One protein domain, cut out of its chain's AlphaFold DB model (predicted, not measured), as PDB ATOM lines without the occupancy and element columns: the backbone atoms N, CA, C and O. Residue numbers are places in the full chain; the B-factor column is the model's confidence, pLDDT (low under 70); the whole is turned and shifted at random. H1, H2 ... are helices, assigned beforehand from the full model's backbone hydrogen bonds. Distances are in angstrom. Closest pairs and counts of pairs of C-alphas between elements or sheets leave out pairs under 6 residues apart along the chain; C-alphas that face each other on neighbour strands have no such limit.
ATOM      1  N   GLU A 191     201.947 191.480 245.290       86.00
ATOM      2  CA  GLU A 191     201.082 190.979 244.221       86.00
ATOM      3  C   GLU A 191     201.378 191.669 242.886       86.00
ATOM      4  O   GLU A 191     201.517 190.992 241.869       86.00
ATOM      5  N   ARG A 192     201.528 193.003 242.884       87.94
ATOM      6  CA  ARG A 192     201.878 193.760 241.671       87.94
ATOM      7  C   ARG A 192     203.272 193.400 241.173       87.94
ATOM      8  O   ARG A 192     203.442 193.204 239.975       87.94
ATOM      9  N   TYR A 193     204.239 193.257 242.077       89.62
ATOM     10  CA  TYR A 193     205.599 192.846 241.742       89.62
ATOM     11  C   TYR A 193     205.625 191.464 241.074       89.62
ATOM     12  O   TYR A 193     206.213 191.302 240.003       89.62
ATOM     13  N   ASP A 194     204.950 190.471 241.660       90.38
ATOM     14  CA  ASP A 194     204.897 189.114 241.110       90.38
ATOM     15  C   ASP A 194     204.123 189.062 239.782       90.38
ATOM     16  O   ASP A 194     204.607 188.458 238.820       90.38
ATOM     17  N   ALA A 195     202.973 189.736 239.686       90.56
ATOM     18  CA  ALA A 195     202.177 189.794 238.459       90.56
ATOM     19  C   ALA A 195     202.912 190.520 237.319       90.56
ATOM     20  O   ALA A 195     202.949 190.026 236.190       90.56
ATOM     21  N   SER A 196     203.541 191.662 237.609       91.62
ATOM     22  CA  SER A 196     204.308 192.437 236.629       91.62
ATOM     23  C   SER A 196     205.544 191.668 236.154       91.62
ATOM     24  O   SER A 196     205.818 191.616 234.955       91.62
ATOM     25  N   TYR A 197     206.235 190.953 237.052       94.38
ATOM     26  CA  TYR A 197     207.342 190.074 236.666       94.38
ATOM     27  C   TYR A 197     206.897 188.944 235.724       94.38
ATOM     28  O   TYR A 197     207.579 188.661 234.740       94.38
ATOM     29  N   GLN A 198     205.753 188.307 235.994       94.06
ATOM     30  CA  GLN A 198     205.201 187.276 235.106       94.06
ATOM     31  C   GLN A 198     204.802 187.842 233.737       94.06
ATOM     32  O   GLN A 198     204.993 187.178 232.717       94.06
ATOM     33  N   ALA A 199     204.287 189.072 233.704       93.94
ATOM     34  CA  ALA A 199     203.903 189.756 232.475       93.94
ATOM     35  C   ALA A 199     205.103 190.265 231.651       93.94
ATOM     36  O   ALA A 199     204.963 190.435 230.438       93.94
ATOM     37  N   ALA A 200     206.275 190.467 232.273       94.31
ATOM     38  CA  ALA A 200     207.499 191.009 231.672       94.31
ATOM     39  C   ALA A 200     208.125 190.068 230.618       94.31
ATOM     40  O   ALA A 200     209.163 189.421 230.811       94.31
ATOM     41  N   THR A 201     207.476 189.991 229.458       91.62
ATOM     42  CA  THR A 201     207.794 189.070 228.357       91.62
ATOM     43  C   THR A 201     208.109 189.790 227.048       91.62
ATOM     44  O   THR A 201     208.838 189.233 226.227       91.62
ATOM     45  N   SER A 202     207.658 191.037 226.890       90.44
ATOM     46  CA  SER A 202     207.966 191.922 225.760       90.44
ATOM     47  C   SER A 202     208.853 193.099 226.191       90.44
ATOM     48  O   SER A 202     208.910 193.412 227.381       90.44
ATOM     49  N   PRO A 203     209.527 193.801 225.261       89.25
ATOM     50  CA  PRO A 203     210.321 194.977 225.603       89.25
ATOM     51  C   PRO A 203     209.553 196.066 226.366       89.25
ATOM     52  O   PRO A 203     210.120 196.697 227.252       89.25
ATOM     53  N   GLU A 204     208.282 196.291 226.039       89.31
ATOM     54  CA  GLU A 204     207.416 197.288 226.677       89.31
ATOM     55  C   GLU A 204     207.108 196.886 228.121       89.31
ATOM     56  O   GLU A 204     207.449 197.609 229.051       89.31
ATOM     57  N   THR A 205     206.585 195.676 228.315       92.56
ATOM     58  CA  THR A 205     206.227 195.154 229.645       92.56
ATOM     59  C   THR A 205     207.443 194.981 230.558       92.56
ATOM     60  O   THR A 205     207.359 195.197 231.766       92.56
ATOM     61  N   MET A 206     208.613 194.651 229.998       94.19
ATOM     62  CA  MET A 206     209.872 194.638 230.748       94.19
ATOM     63  C   MET A 206     210.295 196.040 231.189       94.19
ATOM     64  O   MET A 206     210.787 196.194 232.305       94.19
ATOM     65  N   LYS A 207     210.121 197.066 230.343       91.38
ATOM     66  CA  LYS A 207     210.389 198.457 230.736       91.38
ATOM     67  C   LYS A 207     209.445 198.896 231.850       91.38
ATOM     68  O   LYS A 207     209.929 199.483 232.809       91.38
ATOM     69  N   ASP A 208     208.160 198.565 231.755       91.50
ATOM     70  CA  ASP A 208     207.172 198.894 232.788       91.50
ATOM     71  C   ASP A 208     207.564 198.283 234.142       91.50
ATOM     72  O   ASP A 208     207.642 198.997 235.143       91.50
ATOM     73  N   PHE A 209     207.938 196.996 234.160       93.50
ATOM     74  CA  PHE A 209     208.454 196.337 235.364       93.50
ATOM     75  C   PHE A 209     209.689 197.051 235.936       93.50
ATOM     76  O   PHE A 209     209.773 197.296 237.139       93.50
ATOM     77  N   LEU A 210     210.661 197.395 235.086       93.75
ATOM     78  CA  LEU A 210     211.894 198.052 235.524       93.75
ATOM     79  C   LEU A 210     211.634 199.460 236.072       93.75
ATOM     80  O   LEU A 210     212.233 199.837 237.075       93.75
ATOM     81  N   VAL A 211     210.742 200.228 235.445       91.88
ATOM     82  CA  VAL A 211     210.374 201.573 235.905       91.88
ATOM     83  C   VAL A 211     209.684 201.515 237.267       91.88
ATOM     84  O   VAL A 211     209.985 202.340 238.128       91.88
ATOM     85  N   GLU A 212     208.793 200.546 237.486       86.56
ATOM     86  CA  GLU A 212     208.050 200.436 238.745       86.56
ATOM     87  C   GLU A 212     208.900 199.848 239.887       86.56
ATOM     88  O   GLU A 212     208.835 200.340 241.016       86.56
ATOM     89  N   PHE A 213     209.719 198.824 239.616       92.38
ATOM     90  CA  PHE A 213     210.297 197.981 240.673       92.38
ATOM     91  C   PHE A 213     211.823 198.002 240.789       92.38
ATOM     92  O   PHE A 213     212.338 197.512 241.789       92.38
ATOM     93  N   ALA A 214     212.585 198.584 239.852       89.12
ATOM     94  CA  ALA A 214     214.054 198.502 239.916       89.12
ATOM     95  C   ALA A 214     214.663 199.139 241.181       89.12
ATOM     96  O   ALA A 214     215.718 198.705 241.637       89.12
ATOM     97  N   GLN A 215     214.008 200.153 241.757       86.44
ATOM     98  CA  GLN A 215     214.460 200.803 242.996       86.44
ATOM     99  C   GLN A 215     214.086 200.024 244.263       86.44
ATOM    100  O   GLN A 215     214.709 200.215 245.305       86.44
ATOM    101  N   ASN A 216     213.073 199.162 244.186       83.81
ATOM    102  CA  ASN A 216     212.564 198.380 245.304       83.81
ATOM    103  C   ASN A 216     212.339 196.942 244.829       83.81
ATOM    104  O   ASN A 216     211.223 196.552 244.505       83.81
ATOM    105  N   ASP A 217     213.424 196.181 244.717       86.88
ATOM    106  CA  ASP A 217     213.447 194.855 244.100       86.88
ATOM    107  C   ASP A 217     213.740 193.773 245.158       86.88
ATOM    108  O   ASP A 217     214.897 193.361 245.311       86.88
ATOM    109  N   PRO A 218     212.729 193.321 245.929       84.50
ATOM    110  CA  PRO A 218     212.944 192.450 247.090       84.50
ATOM    111  C   PRO A 218     213.626 191.123 246.731       84.50
ATOM    112  O   PRO A 218     214.455 190.632 247.495       84.50
ATOM    113  N   ASP A 219     213.325 190.575 245.550       88.88
ATOM    114  CA  ASP A 219     213.836 189.274 245.103       88.88
ATOM    115  C   ASP A 219     214.998 189.397 244.105       88.88
ATOM    116  O   ASP A 219     215.433 188.390 243.542       88.88
ATOM    117  N   LYS A 220     215.509 190.610 243.851       91.38
ATOM    118  CA  LYS A 220     216.589 190.860 242.879       91.38
ATOM    119  C   LYS A 220     216.264 190.357 241.456       91.38
ATOM    120  O   LYS A 220     217.137 189.816 240.767       91.38
ATOM    121  N   ARG A 221     215.012 190.505 241.004       93.31
ATOM    122  CA  ARG A 221     214.564 190.101 239.653       93.31
ATOM    123  C   ARG A 221     214.827 191.166 238.591       93.31
ATOM    124  O   ARG A 221     215.004 190.816 237.425       93.31
ATOM    125  N   ALA A 222     214.902 192.445 238.956       93.69
ATOM    126  CA  ALA A 222     215.132 193.546 238.023       93.69
ATOM    127  C   ALA A 222     216.422 193.387 237.201       93.69
ATOM    128  O   ALA A 222     216.342 193.548 235.983       93.69
ATOM    129  N   PRO A 223     217.576 192.964 237.761       93.75
ATOM    130  CA  PRO A 223     218.760 192.667 236.954       93.75
ATOM    131  C   PRO A 223     218.514 191.598 235.880       93.75
ATOM    132  O   PRO A 223     219.014 191.713 234.763       93.75
ATOM    133  N   GLN A 224     217.717 190.569 236.186       93.75
ATOM    134  CA  GLN A 224     217.406 189.491 235.243       93.75
ATOM    135  C   GLN A 224     216.502 189.991 234.111       93.75
ATOM    136  O   GLN A 224     216.787 189.744 232.938       93.75
ATOM    137  N   VAL A 225     215.451 190.746 234.454       94.75
ATOM    138  CA  VAL A 225     214.549 191.380 233.479       94.75
ATOM    139  C   VAL A 225     215.320 192.350 232.586       94.75
ATOM    140  O   VAL A 225     215.172 192.313 231.365       94.75
ATOM    141  N   PHE A 226     216.206 193.158 233.169       95.06
ATOM    142  CA  PHE A 226     217.061 194.087 232.438       95.06
ATOM    143  C   PHE A 226     217.972 193.364 231.440       95.06
ATOM    144  O   PHE A 226     218.002 193.714 230.263       95.06
ATOM    145  N   MET A 227     218.656 192.298 231.862       93.50
ATOM    146  CA  MET A 227     219.500 191.514 230.955       93.50
ATOM    147  C   MET A 227     218.697 190.857 229.827       93.50
ATOM    148  O   MET A 227     219.149 190.847 228.680       93.50
ATOM    149  N   LYS A 228     217.494 190.352 230.121       94.88
ATOM    150  CA  LYS A 228     216.595 189.769 229.116       94.88
ATOM    151  C   LYS A 228     216.119 190.817 228.105       94.88
ATOM    152  O   LYS A 228     216.108 190.535 226.908       94.88
ATOM    153  N   LEU A 229     215.811 192.035 228.555       95.00
ATOM    154  CA  LEU A 229     215.467 193.166 227.688       95.00
ATOM    155  C   LEU A 229     216.602 193.477 226.703       95.00
ATOM    156  O   LEU A 229     216.361 193.562 225.499       95.00
ATOM    157  N   ILE A 230     217.842 193.582 227.192       94.31
ATOM    158  CA  ILE A 230     219.021 193.819 226.345       94.31
ATOM    159  C   ILE A 230     219.205 192.694 225.319       94.31
ATOM    160  O   ILE A 230     219.470 192.959 224.146       94.31
ATOM    161  N   GLN A 231     219.048 191.434 225.733       93.81
ATOM    162  CA  GLN A 231     219.141 190.290 224.823       93.81
ATOM    163  C   GLN A 231     218.065 190.337 223.733       93.81
ATOM    164  O   GLN A 231     218.392 190.119 222.569       93.81
ATOM    165  N   LEU A 232     216.818 190.672 224.079       93.50
ATOM    166  CA  LEU A 232     215.738 190.831 223.101       93.50
ATOM    167  C   LEU A 232     216.012 191.972 222.121       93.50
ATOM    168  O   LEU A 232     215.795 191.800 220.926       93.50
ATOM    169  N   MET A 233     216.526 193.110 222.596       93.50
ATOM    170  CA  MET A 233     216.919 194.222 221.724       93.50
ATOM    171  C   MET A 233     218.018 193.802 220.738       93.50
ATOM    172  O   MET A 233     217.889 194.026 219.537       93.50
ATOM    173  N   ARG A 234     219.070 193.125 221.216       94.19
ATOM    174  CA  ARG A 234     220.163 192.610 220.369       94.19
ATOM    175  C   ARG A 234     219.689 191.541 219.379       94.19
ATOM    176  O   ARG A 234     220.153 191.508 218.242       94.19
ATOM    177  N   ALA A 235     218.750 190.688 219.790       93.88
ATOM    178  CA  ALA A 235     218.212 189.604 218.967       93.88
ATOM    179  C   ALA A 235     217.441 190.098 217.733       93.88
ATOM    180  O   ALA A 235     217.344 189.360 216.757       93.88
ATOM    181  N   GLN A 236     216.950 191.344 217.735       91.50
ATOM    182  CA  GLN A 236     216.316 191.951 216.558       91.50
ATOM    183  C   GLN A 236     217.296 192.120 215.389       91.50
ATOM    184  O   GLN A 236     216.870 192.164 214.241       91.50
ATOM    185  N   GLN A 237     218.603 192.218 215.669       93.38
ATOM    186  CA  GLN A 237     219.656 192.456 214.673       93.38
ATOM    187  C   GLN A 237     219.424 193.701 213.794       93.38
ATOM    188  O   GLN A 237     219.912 193.784 212.666       93.38
ATOM    189  N   THR A 238     218.702 194.689 214.319       94.62
ATOM    190  CA  THR A 238     218.414 195.970 213.668       94.62
ATOM    191  C   THR A 238     219.296 197.083 214.222       94.62
ATOM    192  O   THR A 238     219.909 196.945 215.284       94.62
ATOM    193  N   PHE A 239     219.346 198.210 213.508       94.69
ATOM    194  CA  PHE A 239     220.004 199.418 213.998       94.69
ATOM    195  C   PHE A 239     219.433 199.838 215.360       94.69
ATOM    196  O   PHE A 239     220.185 200.011 216.315       94.69
ATOM    197  N   GLU A 240     218.107 199.925 215.466       92.88
ATOM    198  CA  GLU A 240     217.372 200.366 216.649       92.88
ATOM    199  C   GLU A 240     217.592 199.428 217.836       92.88
ATOM    200  O   GLU A 240     217.725 199.891 218.969       92.88
ATOM    201  N   GLY A 241     217.664 198.117 217.589       93.00
ATOM    202  CA  GLY A 241     217.939 197.117 218.617       93.00
ATOM    203  C   GLY A 241     219.296 197.344 219.285       93.00
ATOM    204  O   GLY A 241     219.371 197.516 220.503       93.00
ATOM    205  N   TYR A 242     220.372 197.425 218.494       94.06
ATOM    206  CA  TYR A 242     221.714 197.677 219.031       94.06
ATOM    207  C   TYR A 242     221.884 199.103 219.568       94.06
ATOM    208  O   TYR A 242     222.517 199.293 220.603       94.06
ATOM    209  N   TYR A 243     221.290 200.103 218.914       92.25
ATOM    210  CA  TYR A 243     221.327 201.495 219.363       92.25
ATOM    211  C   TYR A 243     220.704 201.650 220.758       92.25
ATOM    212  O   TYR A 243     221.328 202.197 221.666       92.25
ATOM    213  N   ASN A 244     219.498 201.110 220.965       91.25
ATOM    214  CA  ASN A 244     218.823 201.176 222.260       91.25
ATOM    215  C   ASN A 244     219.543 200.350 223.332       91.25
ATOM    216  O   ASN A 244     219.631 200.796 224.475       91.25
ATOM    217  N   ALA A 245     220.098 199.185 222.976       91.56
ATOM    218  CA  ALA A 245     220.924 198.405 223.893       91.56
ATOM    219  C   ALA A 245     222.144 199.217 224.360       91.56
ATOM    220  O   ALA A 245     222.371 199.339 225.563       91.56
ATOM    221  N   TYR A 246     222.868 199.863 223.436       90.50
ATOM    222  CA  TYR A 246     223.993 200.725 223.792       90.50
ATOM    223  C   TYR A 246     223.580 201.849 224.744       90.50
ATOM    224  O   TYR A 246     224.269 202.084 225.730       90.50
ATOM    225  N   LEU A 247     222.460 202.536 224.496       88.69
ATOM    226  CA  LEU A 247     222.024 203.622 225.381       88.69
ATOM    227  C   LEU A 247     221.823 203.159 226.832       88.69
ATOM    228  O   LEU A 247     222.075 203.935 227.752       88.69
ATOM    229  N   LEU A 248     221.420 201.902 227.035       88.06
ATOM    230  CA  LEU A 248     221.149 201.336 228.356       88.06
ATOM    231  C   LEU A 248     222.402 200.837 229.091       88.06
ATOM    232  O   LEU A 248     222.472 200.993 230.306       88.06
ATOM    233  N   ILE A 249     223.370 200.227 228.396       90.19
ATOM    234  CA  ILE A 249     224.539 199.584 229.042       90.19
ATOM    235  C   ILE A 249     225.901 200.130 228.612       90.19
ATOM    236  O   ILE A 249     226.914 199.760 229.197       90.19
ATOM    237  N   GLN A 250     225.935 200.997 227.600       88.50
ATOM    238  CA  GLN A 250     227.143 201.621 227.049       88.50
ATOM    239  C   GLN A 250     228.211 200.601 226.598       88.50
ATOM    240  O   GLN A 250     229.409 200.873 226.658       88.50
ATOM    241  N   ASP A 251     227.797 199.410 226.140       89.44
ATOM    242  CA  ASP A 251     228.705 198.360 225.652       89.44
ATOM    243  C   ASP A 251     229.236 198.716 224.251       89.44
ATOM    244  O   ASP A 251     228.453 198.759 223.296       89.44
ATOM    245  N   PRO A 252     230.557 198.905 224.063       89.50
ATOM    246  CA  PRO A 252     231.130 199.299 222.774       89.50
ATOM    247  C   PRO A 252     230.780 198.359 221.612       89.50
ATOM    248  O   PRO A 252     230.770 198.778 220.453       89.50
ATOM    249  N   ARG A 253     230.479 197.083 221.889       92.19
ATOM    250  CA  ARG A 253     230.063 196.121 220.859       92.19
ATOM    251  C   ARG A 253     228.728 196.505 220.230       92.19
ATOM    252  O   ARG A 253     228.589 196.372 219.016       92.19
ATOM    253  N   ASP A 254     227.790 197.018 221.021       92.56
ATOM    254  CA  ASP A 254     226.485 197.456 220.525       92.56
ATOM    255  C   ASP A 254     226.624 198.719 219.668       92.56
ATOM    256  O   ASP A 254     226.062 198.771 218.577       92.56
ATOM    257  N   ALA A 255     227.459 199.683 220.077       89.44
ATOM    258  CA  ALA A 255     227.767 200.856 219.249       89.44
ATOM    259  C   ALA A 255     228.396 200.462 217.906       89.44
ATOM    260  O   ALA A 255     227.992 200.969 216.858       89.44
ATOM    261  N   ASN A 256     229.342 199.518 217.914       91.38
ATOM    262  CA  ASN A 256     229.968 199.019 216.689       91.38
ATOM    263  C   ASN A 256     228.956 198.333 215.759       91.38
ATOM    264  O   ASN A 256     229.009 198.522 214.544       91.38
ATOM    265  N   MET A 257     228.033 197.537 216.305       94.50
ATOM    266  CA  MET A 257     226.991 196.874 215.513       94.50
ATOM    267  C   MET A 257     225.954 197.868 214.983       94.50
ATOM    268  O   MET A 257     225.619 197.812 213.800       94.50
ATOM    269  N   ALA A 258     225.508 198.822 215.806       93.62
ATOM    270  CA  ALA A 258     224.616 199.899 215.383       93.62
ATOM    271  C   ALA A 258     225.257 200.734 214.262       93.62
ATOM    272  O   ALA A 258     224.642 200.943 213.221       93.62
ATOM    273  N   SER A 259     226.528 201.121 214.404       91.62
ATOM    274  CA  SER A 259     227.266 201.852 213.368       91.62
ATOM    275  C   SER A 259     227.348 201.073 212.046       91.62
ATOM    276  O   SER A 259     227.084 201.641 210.988       91.62
ATOM    277  N   LYS A 260     227.610 199.756 212.086       94.12
ATOM    278  CA  LYS A 260     227.613 198.893 210.883       94.12
ATOM    279  C   LYS A 260     226.247 198.797 210.195       94.12
ATOM    280  O   LYS A 260     226.190 198.596 208.983       94.12
ATOM    281  N   LEU A 261     225.158 198.899 210.954       95.38
ATOM    282  CA  LEU A 261     223.783 198.807 210.452       95.38
ATOM    283  C   LEU A 261     223.167 200.177 210.117       95.38
ATOM    284  O   LEU A 261     222.037 200.239 209.626       95.38
ATOM    285  N   ALA A 262     223.888 201.276 210.342       94.00
ATOM    286  CA  ALA A 262     223.428 202.621 210.024       94.00
ATOM    287  C   ALA A 262     223.391 202.841 208.500       94.00
ATOM    288  O   ALA A 262     224.421 203.028 207.855       94.00
TER     289      ALA A 262
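This is residues 191 to 262 of the 431 residues of an uncharacterized protein of Deltaproteobacteria bacterium HGW-Deltaproteobacteria-3 (UniProt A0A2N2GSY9). Five helices follow one another in a drawn-out zigzag, with the longest, H3, in the middle. The hairpin of H1 and H2 packs on H3 through H2 toward one end, and that of H4 and H5 packs on it through H4 toward the other, with H1 and H5 farthest out. The 72 printed residues hold H1, H2, H3, H4 and H5 in that order and no named strand, class all helix. The whole is a rod spanning 43 by 18 by 14 A, only just compact and close to loose, with a radius of gyration of the C-alphas of 13.2 A.

H3, residues 222 to 235, touches H2, residues 203 to 213, a hairpin running opposite ways at a shallow tilt of 19 degrees; their closest C-alphas, Pro 203 and Leu 229, are 5.8 A apart. With residues 230 to 235 alone H3 touches H4, residues 239 to 249, in a hairpin at a shallow tilt of 25 degrees; the closest C-alphas, Met 233 and Gly 241, are 4.4 A apart. H4 touches H5, residues 252 to 261, in a hairpin at a shallow tilt of 16 degrees; the closest C-alphas, Phe 239 and Ala 258, are 4.8 A apart. H2 touches H1, residues 191 to 199, in a hairpin at a shallow tilt of 21 degrees; the closest C-alphas, Ser 196 and Phe 209, are 5.8 A apart. The helix packing is mostly aligned, with shallow tilts. H2 and H4 are apart, and so are H1 and H5. In H1, H2, H3, H4 and H5 every O i to N i+4 pair is within hydrogen-bond range.

H3 measures 19.7 A from first to last C-alpha, H4 15.7 A, H2 15.4 A, H5 14.4 A and H1 12.1 A. H1 begins at C-alpha 191 (201.082, 190.979, 244.221), H3 at C-alpha 222 (215.132, 193.546, 238.023), and H5 ends at C-alpha 261 (223.783, 198.807, 210.452).

The C-alphas farthest apart, Glu 191 and Lys 260, are 43.3 A apart. The printed part has no cut, and no link is long. No printed residue is under 70 in pLDDT.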